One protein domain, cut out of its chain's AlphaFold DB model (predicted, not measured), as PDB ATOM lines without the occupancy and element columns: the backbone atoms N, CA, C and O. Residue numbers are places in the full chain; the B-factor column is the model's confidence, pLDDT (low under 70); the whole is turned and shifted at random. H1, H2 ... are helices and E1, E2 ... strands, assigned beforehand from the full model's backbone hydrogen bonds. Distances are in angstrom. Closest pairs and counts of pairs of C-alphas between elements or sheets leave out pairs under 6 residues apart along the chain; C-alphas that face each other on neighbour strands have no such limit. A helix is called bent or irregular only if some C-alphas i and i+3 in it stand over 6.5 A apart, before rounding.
ATOM      1  N   TYR A  43     -43.725  31.578  78.931       63.41
ATOM      2  CA  TYR A  43     -43.530  30.789  80.132       63.41
ATOM      3  C   TYR A  43     -44.625  31.104  81.148       63.41
ATOM      4  O   TYR A  43     -45.120  32.234  81.242       63.41
ATOM      5  N   TYR A  44     -44.983  30.083  81.917       61.56
ATOM      6  CA  TYR A  44     -45.930  30.165  83.020       61.56
ATOM      7  C   TYR A  44     -45.157  29.889  84.311       61.56
ATOM      8  O   TYR A  44     -44.490  28.861  84.414       61.56
ATOM      9  N   ALA A  45     -45.212  30.811  85.268       59.25
ATOM     10  CA  ALA A  45     -44.824  30.563  86.656       59.25
ATOM     11  C   ALA A  45     -46.069  30.648  87.534       59.25
ATOM     12  O   ALA A  45     -46.971  31.433  87.246       59.25
ATOM     13  N   ASP A  46     -46.122  29.848  88.589       51.69
ATOM     14  CA  ASP A  46     -47.198  29.926  89.572       51.69
ATOM     15  C   ASP A  46     -46.909  31.080  90.540       51.69
ATOM     16  O   ASP A  46     -45.935  31.005  91.282       51.69
ATOM     17  N   ASP A  47     -47.750  32.126  90.552       53.16
ATOM     18  CA  ASP A  47     -47.659  33.207  91.541       53.16
ATOM     19  C   ASP A  47     -48.037  32.643  92.911       53.16
ATOM     20  O   ASP A  47     -49.218  32.415  93.214       53.16
ATOM     21  N   ALA A  48     -47.036  32.440  93.766       50.41
ATOM     22  CA  ALA A  48     -47.236  31.864  95.090       50.41
ATOM     23  C   ALA A  48     -48.101  32.752  96.006       50.41
ATOM     24  O   ALA A  48     -48.617  32.275  97.019       50.41
ATOM     25  N   ARG A  49     -48.273  34.045  95.683       52.19
ATOM     26  CA  ARG A  49     -49.069  34.979  96.495       52.19
ATOM     27  C   ARG A  49     -50.532  35.056  96.085       52.19
ATOM     28  O   ARG A  49     -51.370  35.268  96.958       52.19
ATOM     29  N   ASN A  50     -50.834  34.912  94.797       54.25
ATOM     30  CA  ASN A  50     -52.190  35.114  94.277       54.25
ATOM     31  C   ASN A  50     -52.831  33.840  93.710       54.25
ATOM     32  O   ASN A  50     -54.017  33.861  93.388       54.25
ATOM     33  N   GLY A  51     -52.077  32.741  93.580       56.06
ATOM     34  CA  GLY A  51     -52.549  31.524  92.912       56.06
ATOM     35  C   GLY A  51     -52.830  31.726  91.417       56.06
ATOM     36  O   GLY A  51     -53.478  30.887  90.794       56.06
ATOM     37  N   GLU A  52     -52.382  32.845  90.841       53.38
ATOM     38  CA  GLU A  52     -52.516  33.156  89.420       53.38
ATOM     39  C   GLU A  52     -51.243  32.738  88.679       53.38
ATOM     40  O   GLU A  52     -50.135  32.919  89.166       53.38
ATOM     41  N   THR A  53     -51.363  32.204  87.466       57.44
ATOM     42  CA  THR A  53     -50.175  31.908  86.658       57.44
ATOM     43  C   THR A  53     -49.615  33.201  86.057       57.44
ATOM     44  O   THR A  53     -50.229  33.838  85.193       57.44
ATOM     45  N   LEU A  54     -48.426  33.605  86.504       60.31
ATOM     46  CA  LEU A  54     -47.646  34.684  85.915       60.31
ATOM     47  C   LEU A  54     -47.171  34.257  84.527       60.31
ATOM     48  O   LEU A  54     -46.326  33.378  84.368       60.31
ATOM     49  N   ARG A  55     -47.718  34.918  83.504       63.50
ATOM     50  CA  ARG A  55     -47.265  34.784  82.118       63.50
ATOM     51  C   ARG A  55     -46.127  35.760  81.861       63.50
ATOM     52  O   ARG A  55     -46.323  36.972  81.990       63.50
ATOM     53  N   TYR A  56     -44.974  35.252  81.449       67.88
ATOM     54  CA  TYR A  56     -43.844  36.074  81.024       67.88
ATOM     55  C   TYR A  56     -43.306  35.604  79.674       67.88
ATOM     56  O   TYR A  56     -43.313  34.420  79.349       67.88
ATOM     57  N   THR A  57     -42.883  36.565  78.858       72.69
ATOM     58  CA  THR A  57     -42.230  36.313  77.568       72.69
ATOM     59  C   THR A  57     -40.719  36.213  77.745       72.69
ATOM     60  O   THR A  57     -40.175  36.690  78.744       72.69
ATOM     61  N   SER A  58     -40.019  35.681  76.744       72.00
ATOM     62  CA  SER A  58     -38.549  35.699  76.682       72.00
ATOM     63  C   SER A  58     -37.942  37.100  76.896       72.00
ATOM     64  O   SER A  58     -36.970  37.233  77.639       72.00
ATOM     65  N   CYS A  59     -38.546  38.173  76.357       73.62
ATOM     66  CA  CYS A  59     -38.067  39.540  76.633       73.62
ATOM     67  C   CYS A  59     -38.236  39.929  78.110       73.62
ATOM     68  O   CYS A  59     -37.341  40.519  78.718       73.62
ATOM     69  N   MET A  60     -39.386  39.603  78.711       77.12
ATOM     70  CA  MET A  60     -39.621  39.885  80.129       77.12
ATOM     71  C   MET A  60     -38.635  39.128  81.016       77.12
ATOM     72  O   MET A  60     -38.100  39.717  81.952       77.12
ATOM     73  N   LEU A  61     -38.369  37.861  80.692       77.00
ATOM     74  CA  LEU A  61     -37.375  37.039  81.374       77.00
ATOM     75  C   LEU A  61     -35.993  37.696  81.328       77.00
ATOM     76  O   LEU A  61     -35.370  37.884  82.371       77.00
ATOM     77  N   HIS A  62     -35.561  38.139  80.146       79.81
ATOM     78  CA  HIS A  62     -34.282  38.823  79.986       79.81
ATOM     79  C   HIS A  62     -34.204  40.116  80.815       79.81
ATOM     80  O   HIS A  62     -33.216  40.355  81.502       79.81
ATOM     81  N   HIS A  63     -35.267  40.927  80.834       81.50
ATOM     82  CA  HIS A  63     -35.313  42.136  81.661       81.50
ATOM     83  C   HIS A  63     -35.298  41.856  83.165       81.50
ATOM     84  O   HIS A  63     -34.689  42.616  83.923       81.50
ATOM     85  N   ILE A  64     -35.984  40.799  83.601       82.25
ATOM     86  CA  ILE A  64     -35.971  40.355  84.994       82.25
ATOM     87  C   ILE A  64     -34.544  39.963  85.378       82.25
ATOM     88  O   ILE A  64     -34.006  40.516  86.337       82.25
ATOM     89  N   MET A  65     -33.915  39.088  84.593       85.12
ATOM     90  CA  MET A  65     -32.570  38.597  84.876       85.12
ATOM     91  C   MET A  65     -31.529  39.710  84.840       85.12
ATOM     92  O   MET A  65     -30.813  39.872  85.822       85.12
ATOM     93  N   ALA A  66     -31.531  40.568  83.816       85.94
ATOM     94  CA  ALA A  66     -30.609  41.703  83.724       85.94
ATOM     95  C   ALA A  66     -30.682  42.626  84.953       85.94
ATOM     96  O   ALA A  66     -29.690  43.217  85.386       85.94
ATOM     97  N   ARG A  67     -31.869  42.764  85.562       87.12
ATOM     98  CA  ARG A  67     -32.017  43.563  86.782       87.12
ATOM     99  C   ARG A  67     -31.464  42.861  88.017       87.12
ATOM    100  O   ARG A  67     -30.855  43.544  88.842       87.12
ATOM    101  N   ILE A  68     -31.690  41.553  88.146       87.50
ATOM    102  CA  ILE A  68     -31.163  40.743  89.251       87.50
ATOM    103  C   ILE A  68     -29.636  40.669  89.154       87.50
ATOM    104  O   ILE A  68     -28.955  40.915  90.143       87.50
ATOM    105  N   GLU A  69     -29.082  40.472  87.960       89.88
ATOM    106  CA  GLU A  69     -27.640  40.556  87.700       89.88
ATOM    107  C   GLU A  69     -27.075  41.926  88.082       89.88
ATOM    108  O   GLU A  69     -26.032  42.024  88.724       89.88
ATOM    109  N   GLY A  70     -27.802  43.005  87.774       89.94
ATOM    110  CA  GLY A  70     -27.437  44.342  88.231       89.94
ATOM    111  C   GLY A  70     -27.463  44.498  89.759       89.94
ATOM    112  O   GLY A  70     -26.679  45.280  90.296       89.94
ATOM    113  N   ASP A  71     -28.356  43.799  90.471       88.31
ATOM    114  CA  ASP A  71     -28.350  43.743  91.940       88.31
ATOM    115  C   ASP A  71     -27.129  42.967  92.457       88.31
ATOM    116  O   ASP A  71     -26.449  43.467  93.351       88.31
ATOM    117  N   VAL A  72     -26.795  41.822  91.851       91.62
ATOM    118  CA  VAL A  72     -25.591  41.037  92.180       91.62
ATOM    119  C   VAL A  72     -24.322  41.861  91.970       91.62
ATOM    120  O   VAL A  72     -23.466  41.929  92.849       91.62
ATOM    121  N   PHE A  73     -24.221  42.571  90.846       92.31
ATOM    122  CA  PHE A  73     -23.092  43.456  90.575       92.31
ATOM    123  C   PHE A  73     -22.972  44.572  91.622       92.31
ATOM    124  O   PHE A  73     -21.883  44.858  92.114       92.31
ATOM    125  N   ARG A  74     -24.097  45.187  92.015       89.50
ATOM    126  CA  ARG A  74     -24.119  46.195  93.087       89.50
ATOM    127  C   ARG A  74     -23.697  45.620  94.437       89.50
ATOM    128  O   ARG A  74     -23.013  46.321  95.177       89.50
ATOM    129  N   ALA A  75     -24.106  44.395  94.757       89.12
ATOM    130  CA  ALA A  75     -23.700  43.711  95.980       89.12
ATOM    131  C   ALA A  75     -22.185  43.471  95.998       89.12
ATOM    132  O   ALA A  75     -21.517  43.886  96.941       89.12
ATOM    133  N   LYS A  76     -21.626  42.945  94.901       92.44
ATOM    134  CA  LYS A  76     -20.178  42.747  94.746       92.44
ATOM    135  C   LYS A  76     -19.390  44.055  94.872       92.44
ATOM    136  O   LYS A  76     -18.388  44.120  95.571       92.44
ATOM    137  N   MET A  77     -19.889  45.137  94.273       90.19
ATOM    138  CA  MET A  77     -19.277  46.462  94.410       90.19
ATOM    139  C   MET A  77     -19.261  46.965  95.860       90.19
ATOM    140  O   MET A  77     -18.330  47.675  96.237       90.19
ATOM    141  N   ARG A  78     -20.268  46.625  96.679       89.31
ATOM    142  CA  ARG A  78     -20.273  46.955  98.116       89.31
ATOM    143  C   ARG A  78     -19.253  46.139  98.898       89.31
ATOM    144  O   ARG A  78     -18.635  46.686  99.803       89.31
ATOM    145  N   GLU A  79     -19.092  44.867  98.555       88.00
ATOM    146  CA  GLU A  79     -18.095  43.991  99.173       88.00
ATOM    147  C   GLU A  79     -16.672  44.483  98.876       88.00
ATOM    148  O   GLU A  79     -15.870  44.656  99.790       88.00
ATOM    149  N   GLU A  80     -16.389  44.815  97.612       90.56
ATOM    150  CA  GLU A  80     -15.100  45.378  97.195       90.56
ATOM    151  C   GLU A  80     -14.870  46.793  97.754       90.56
ATOM    152  O   GLU A  80     -13.736  47.182  98.033       90.56
ATOM    153  N   ASN A  81     -15.939  47.583  97.921       90.31
ATOM    154  CA  ASN A  81     -15.886  48.964  98.400       90.31
ATOM    155  C   ASN A  81     -16.941  49.219  99.495       90.31
ATOM    156  O   ASN A  81     -18.018  49.762  99.206       90.31
ATOM    157  N   PRO A  82     -16.627  48.938 100.775       81.94
ATOM    158  CA  PRO A  82     -17.584  49.079 101.878       81.94
ATOM    159  C   PRO A  82     -17.991  50.536 102.158       81.94
ATOM    160  O   PRO A  82     -18.992  50.788 102.820       81.94
ATOM    161  N   ILE A  83     -17.239  51.510 101.634       83.81
ATOM    162  CA  ILE A  83     -17.529  52.951 101.740       83.81
ATOM    163  C   ILE A  83     -18.502  53.410 100.632       83.81
ATOM    164  O   ILE A  83     -18.950  54.558 100.620       83.81
ATOM    165  N   SER A  84     -18.839  52.543  99.670       77.56
ATOM    166  CA  SER A  84     -19.690  52.922  98.545       77.56
ATOM    167  C   SER A  84     -21.077  53.389  99.007       77.56
ATOM    168  O   SER A  84     -21.727  52.783  99.855       77.56
ATOM    169  N   ALA A  85     -21.576  54.465  98.394       82.56
ATOM    170  CA  ALA A  85     -22.913  54.999  98.662       82.56
ATOM    171  C   ALA A  85     -24.041  54.162  98.018       82.56
ATOM    172  O   ALA A  85     -25.161  54.647  97.847       82.56
ATOM    173  N   ILE A  86     -23.753  52.924  97.597       82.88
ATOM    174  CA  ILE A  86     -24.720  52.067  96.916       82.88
ATOM    175  C   ILE A  86     -25.721  51.555  97.961       82.88
ATOM    176  O   ILE A  86     -25.328  50.843  98.886       82.88
ATOM    177  N   PRO A  87     -27.023  51.859  97.822       81.38
ATOM    178  CA  PRO A  87     -28.014  51.495  98.826       81.38
ATOM    179  C   PRO A  87     -28.132  49.973  98.958       81.38
ATOM    180  O   PRO A  87     -28.379  49.276  97.970       81.38
ATOM    181  N   SER A  88     -27.959  49.468 100.183       84.31
ATOM    182  CA  SER A  88     -28.144  48.053 100.513       84.31
ATOM    183  C   SER A  88     -29.621  47.689 100.628       84.31
ATOM    184  O   SER A  88     -30.420  48.454 101.167       84.31
ATOM    185  N   LYS A  89     -29.970  46.507 100.112       83.38
ATOM    186  CA  LYS A  89     -31.283  45.870 100.295       83.38
ATOM    187  C   LYS A  89     -31.262  44.806 101.405       83.38
ATOM    188  O   LYS A  89     -32.310  44.245 101.704       83.38
ATOM    189  N   GLY A  90     -30.099  44.568 102.018       86.56
ATOM    190  CA  GLY A  90     -29.859  43.516 103.004       86.56
ATOM    191  C   GLY A  90     -29.052  42.346 102.434       86.56
ATOM    192  O   GLY A  90     -29.157  42.026 101.254       86.56
ATOM    193  N   GLU A  91     -28.261  41.705 103.292       86.56
ATOM    194  CA  GLU A  91     -27.395  40.569 102.941       86.56
ATOM    195  C   GLU A  91     -28.199  39.353 102.458       86.56
ATOM    196  O   GLU A  91     -27.871  38.751 101.437       86.56
ATOM    197  N   ASP A  92     -29.328  39.058 103.110       86.62
ATOM    198  CA  ASP A  92     -30.229  37.970 102.706       86.62
ATOM    199  C   ASP A  92     -30.771  38.148 101.279       86.62
ATOM    200  O   ASP A  92     -30.947  37.175 100.542       86.62
ATOM    201  N   TYR A  93     -31.023  39.400 100.876       87.75
ATOM    202  CA  TYR A  93     -31.462  39.725  99.519       87.75
ATOM    203  C   TYR A  93     -30.334  39.499  98.513       87.75
ATOM    204  O   TYR A  93     -30.568  38.925  97.449       87.75
ATOM    205  N   ASP A  94     -29.119  39.931  98.846       88.69
ATOM    206  CA  ASP A  94     -27.953  39.798  97.974       88.69
ATOM    207  C   ASP A  94     -27.609  38.316  97.743       88.69
ATOM    208  O   ASP A  94     -27.464  37.891  96.596       88.69
ATOM    209  N   MET A  95     -27.612  37.497  98.802       89.12
ATOM    210  CA  MET A  95     -27.440  36.042  98.686       89.12
ATOM    211  C   MET A  95     -28.549  35.390  97.853       89.12
ATOM    212  O   MET A  95     -28.287  34.498  97.046       89.12
ATOM    213  N   ALA A  96     -29.802  35.822  98.021       86.75
ATOM    214  CA  ALA A  96     -30.905  35.317  97.210       86.75
ATOM    215  C   ALA A  96     -30.749  35.691  95.726       86.75
ATOM    216  O   ALA A  96     -31.022  34.854  94.869       86.75
ATOM    217  N   ALA A  97     -30.279  36.904  95.422       88.19
ATOM    218  CA  ALA A  97     -30.021  37.351  94.056       88.19
ATOM    219  C   ALA A  97     -28.918  36.533  93.379       88.19
ATOM    220  O   ALA A  97     -29.107  36.106  92.241       88.19
ATOM    221  N   VAL A  98     -27.821  36.249  94.088       89.56
ATOM    222  CA  VAL A  98     -26.743  35.382  93.583       89.56
ATOM    223  C   VAL A  98     -27.280  33.989  93.257       89.56
ATOM    224  O   VAL A  98     -27.140  33.538  92.122       89.56
ATOM    225  N   ARG A  99     -27.996  33.354  94.197       89.94
ATOM    226  CA  ARG A  99     -28.586  32.021  93.977       89.94
ATOM    227  C   ARG A  99     -29.514  31.978  92.766       89.94
ATOM    228  O   ARG A  99     -29.461  31.034  91.989       89.94
ATOM    229  N   VAL A 100     -30.358  32.996  92.592       87.81
ATOM    230  CA  VAL A 100     -31.302  33.065  91.465       87.81
ATOM    231  C   VAL A 100     -30.576  33.170  90.125       87.81
ATOM    232  O   VAL A 100     -30.996  32.551  89.150       87.81
ATOM    233  N   VAL A 101     -29.486  33.935  90.068       89.62
ATOM    234  CA  VAL A 101     -28.668  34.064  88.858       89.62
ATOM    235  C   VAL A 101     -27.967  32.743  88.532       89.62
ATOM    236  O   VAL A 101     -28.032  32.290  87.392       89.62
ATOM    237  N   GLU A 102     -27.371  32.080  89.520       90.75
ATOM    238  CA  GLU A 102     -26.731  30.768  89.341       90.75
ATOM    239  C   GLU A 102     -27.729  29.684  88.900       90.75
ATOM    240  O   GLU A 102     -27.468  28.917  87.967       90.75
ATOM    241  N   GLU A 103     -28.912  29.639  89.516       88.31
ATOM    242  CA  GLU A 103     -29.974  28.698  89.151       88.31
ATOM    243  C   GLU A 103     -30.502  28.964  87.732       88.31
ATOM    244  O   GLU A 103     -30.765  28.031  86.970       88.31
ATOM    245  N   TYR A 104     -30.585  30.230  87.321       86.56
ATOM    246  CA  TYR A 104     -30.949  30.586  85.953       86.56
ATOM    247  C   TYR A 104     -29.893  30.133  84.937       86.56
ATOM    248  O   TYR A 104     -30.247  29.564  83.907       86.56
ATOM    249  N   TYR A 105     -28.601  30.328  85.217       86.56
ATOM    250  CA  TYR A 105     -27.533  29.893  84.309       86.56
ATOM    251  C   TYR A 105     -27.432  28.370  84.170       86.56
ATOM    252  O   TYR A 105     -26.966  27.883  83.144       86.56
ATOM    253  N   THR A 106     -27.883  27.618  85.173       88.38
ATOM    254  CA  THR A 106     -27.876  26.148  85.140       88.38
ATOM    255  C   THR A 106     -29.128  25.562  84.495       88.38
ATOM    256  O   THR A 106     -29.041  24.585  83.754       88.38
ATOM    257  N   THR A 107     -30.302  26.140  84.759       83.38
ATOM    258  CA  THR A 107     -31.589  25.581  84.312       83.38
ATOM    259  C   THR A 107     -32.169  26.267  83.079       83.38
ATOM    260  O   THR A 107     -33.098  25.733  82.470       83.38
ATOM    261  N   HIS A 108     -31.660  27.452  82.726       77.81
ATOM    262  CA  HIS A 108     -32.244  28.373  81.746       77.81
ATOM    263  C   HIS A 108     -33.724  28.700  82.009       77.81
ATOM    264  O   HIS A 108     -34.464  29.070  81.097       77.81
ATOM    265  N   LYS A 109     -34.175  28.570  83.261       75.38
ATOM    266  CA  LYS A 109     -35.544  28.863  83.693       75.38
ATOM    267  C   LYS A 109     -35.520  29.852  84.843       75.38
ATOM    268  O   LYS A 109     -34.578  29.877  85.629       75.38
ATOM    269  N   LEU A 110     -36.562  30.680  84.936       70.31
ATOM    270  CA  LEU A 110     -36.696  31.584  86.069       70.31
ATOM    271  C   LEU A 110     -36.985  30.750  87.327       70.31
ATOM    272  O   LEU A 110     -37.992  30.035  87.350       70.31
ATOM    273  N   PRO A 111     -36.138  30.821  88.362       71.00
ATOM    274  CA  PRO A 111     -36.355  30.036  89.565       71.00
ATOM    275  C   PRO A 111     -37.529  30.592  90.372       71.00
ATOM    276  O   PRO A 111     -37.766  31.800  90.394       71.00
ATOM    277  N   GLN A 112     -38.246  29.720  91.085       67.00
ATOM    278  CA  GLN A 112     -39.444  30.090  91.862       67.00
ATOM    279  C   GLN A 112     -39.150  31.182  92.909       67.00
ATOM    280  O   GLN A 112     -39.976  32.044  93.192       67.00
ATOM    281  N   ASN A 113     -37.921  31.215  93.427       63.69
ATOM    282  CA  ASN A 113     -37.487  32.208  94.409       63.69
ATOM    283  C   ASN A 113     -37.205  33.598  93.803       63.69
ATOM    284  O   ASN A 113     -37.063  34.574  94.545       63.69
ATOM    285  N   ALA A 114     -37.165  33.726  92.470       61.81
ATOM    286  CA  ALA A 114     -37.025  35.015  91.792       61.81
ATOM    287  C   ALA A 114     -38.231  35.936  92.040       61.81
ATOM    288  O   ALA A 114     -38.118  37.152  91.878       61.81
ATOM    289  N   GLU A 115     -39.375  35.402  92.478       61.06
ATOM    290  CA  GLU A 115     -40.570  36.185  92.813       61.06
ATOM    291  C   GLU A 115     -40.336  37.171  93.958       61.06
ATOM    292  O   GLU A 115     -40.814  38.304  93.921       61.06
ATOM    293  N   VAL A 116     -39.532  36.797  94.957       60.38
ATOM    294  CA  VAL A 116     -39.207  37.689  96.081       60.38
ATOM    295  C   VAL A 116     -38.387  38.886  95.593       60.38
ATOM    296  O   VAL A 116     -38.617  40.017  96.027       60.38
ATOM    297  N   LEU A 117     -37.503  38.671  94.616       63.09
ATOM    298  CA  LEU A 117     -36.648  39.707  94.029       63.09
ATOM    299  C   LEU A 117     -37.419  40.579  93.026       63.09
ATOM    300  O   LEU A 117     -37.313  41.809  93.029       63.09
ATOM    301  N   THR A 118     -38.281  39.954  92.223       62.16
ATOM    302  CA  THR A 118     -39.178  40.623  91.268       62.16
ATOM    303  C   THR A 118     -40.410  41.240  91.929       62.16
ATOM    304  O   THR A 118     -41.076  42.076  91.320       62.16
ATOM    305  N   SER A 119     -40.682  40.962  93.207       51.59
ATOM    306  CA  SER A 119     -41.713  41.679  93.955       51.59
ATOM    307  C   SER A 119     -41.425  43.183  93.965       51.59
ATOM    308  O   SER A 119     -42.355  43.964  93.824       51.59
ATOM    309  N   THR A 120     -40.163  43.629  93.947       48.72
ATOM    310  CA  THR A 120     -39.818  45.058  93.773       48.72
ATOM    311  C   THR A 120     -40.065  45.612  92.359       48.72
ATOM    312  O   THR A 120     -40.091  46.828  92.169       48.72
ATOM    313  N   LEU A 121     -40.273  44.749  91.358       45.56
ATOM    314  CA  LEU A 121     -40.664  45.114  89.990       45.56
ATOM    315  C   LEU A 121     -42.179  45.250  89.829       45.56
ATOM    316  O   LEU A 121     -42.639  46.126  89.095       45.56
ATOM    317  N   VAL A 122     -42.944  44.388  90.502       41.38
ATOM    318  CA  VAL A 122     -44.407  44.307  90.356       41.38
ATOM    319  C   VAL A 122     -45.134  45.042  91.487       41.38
ATOM    320  O   VAL A 122     -46.228  45.570  91.280       41.38
ATOM    321  N   THR A 123     -44.505  45.197  92.654       36.47
ATOM    322  CA  THR A 123     -45.043  45.986  93.765       36.47
ATOM    323  C   THR A 123     -44.522  47.429  93.773       36.47
ATOM    324  O   THR A 123     -43.793  47.866  94.654       36.47
TER     325      THR A 123
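AT A GLANCE: This is residues 43 to 123 of the 308 residues of an uncharacterized protein of Leptomonas seymouri (UniProt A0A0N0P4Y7). Two long helices, H1 and H2, cross as a loose X with their middle parts in contact, a short third helix, H3, packs on H2 and comes near the earlier part of H1, and a small two-stranded hairpin, E1 and E2, lies at the end where H1 begins. H1 runs along much of the longest axis, and the link of residues 81 to 90 folds the chain back from its far end to H2. The printed part has 81 residues, with the order E1, E2, H1, H2, H3 and one antiparallel sheet, E1 - E2; the class is mostly helix. The whole is compact, with a radius of gyration of the C-alphas of 13.4 A, yet elongated in outline, spanning 42 by 25 by 19 A.

IN THESE COORDINATES: E1 is residues 43 to 46, starting with C-alpha 43 at (-43.530, 30.789, 80.132). E2 is residues 53 to 57. H1, residues 58 to 80, is 32.6 A long from C-alpha 58 at (-38.549, 35.699, 76.682) to C-alpha 80 at (-15.100, 45.378, 97.195). H2, residues 91 to 107, is 24.3 A long. H3, residues 114 to 122, is 12.0 A long and ends with C-alpha 122 at (-44.407, 44.307, 90.356). It is neither bent nor irregular, but only just: C-alphas 117 and 120 are 6.2 A apart.

HOW THE PARTS SIT: E1 and E2 form a hairpin, with 153 degrees between their directions; N 43 and O 56 are 2.9 A apart and N 54 and O 45 are 2.7 A apart, both within hydrogen-bond range. E1 and E2 are each apart from H2 and H3. H1 and H2 touch through residues 65 to 75 of H1 and 94 to 101 of H2, closest at the C-alphas of Val 72 and Val 98, 5.9 A. They run opposite ways at a steep tilt of 46 degrees. H2 touches H3 with its residues 93 to 100, the closest C-alphas being those of Val 100 and Ala 114, 6.1 A. Their lines are only just about perpendicular, at 71 degrees. H1 and H3 are close but not clearly touching, with the C-alphas of Ile 64 and Thr 118 closest at 7.1 A; their lines are about perpendicular, at 78 degrees. Every O i to N i+4 pair is within hydrogen-bond range in H1 and H2, but 3 of 5 in H3.

THE WHOLE: The two C-alphas farthest apart are those of Glu 52 and Ile 83, at 42.0 A. The printed part has no cut. The link from E2 to H1 is tight, and the links E1 to E2, H1 to H2 and H2 to H3 are short. The mean pLDDT of the printed part is 75.7; residues 43 to 56 and 112 to 123 are under 70.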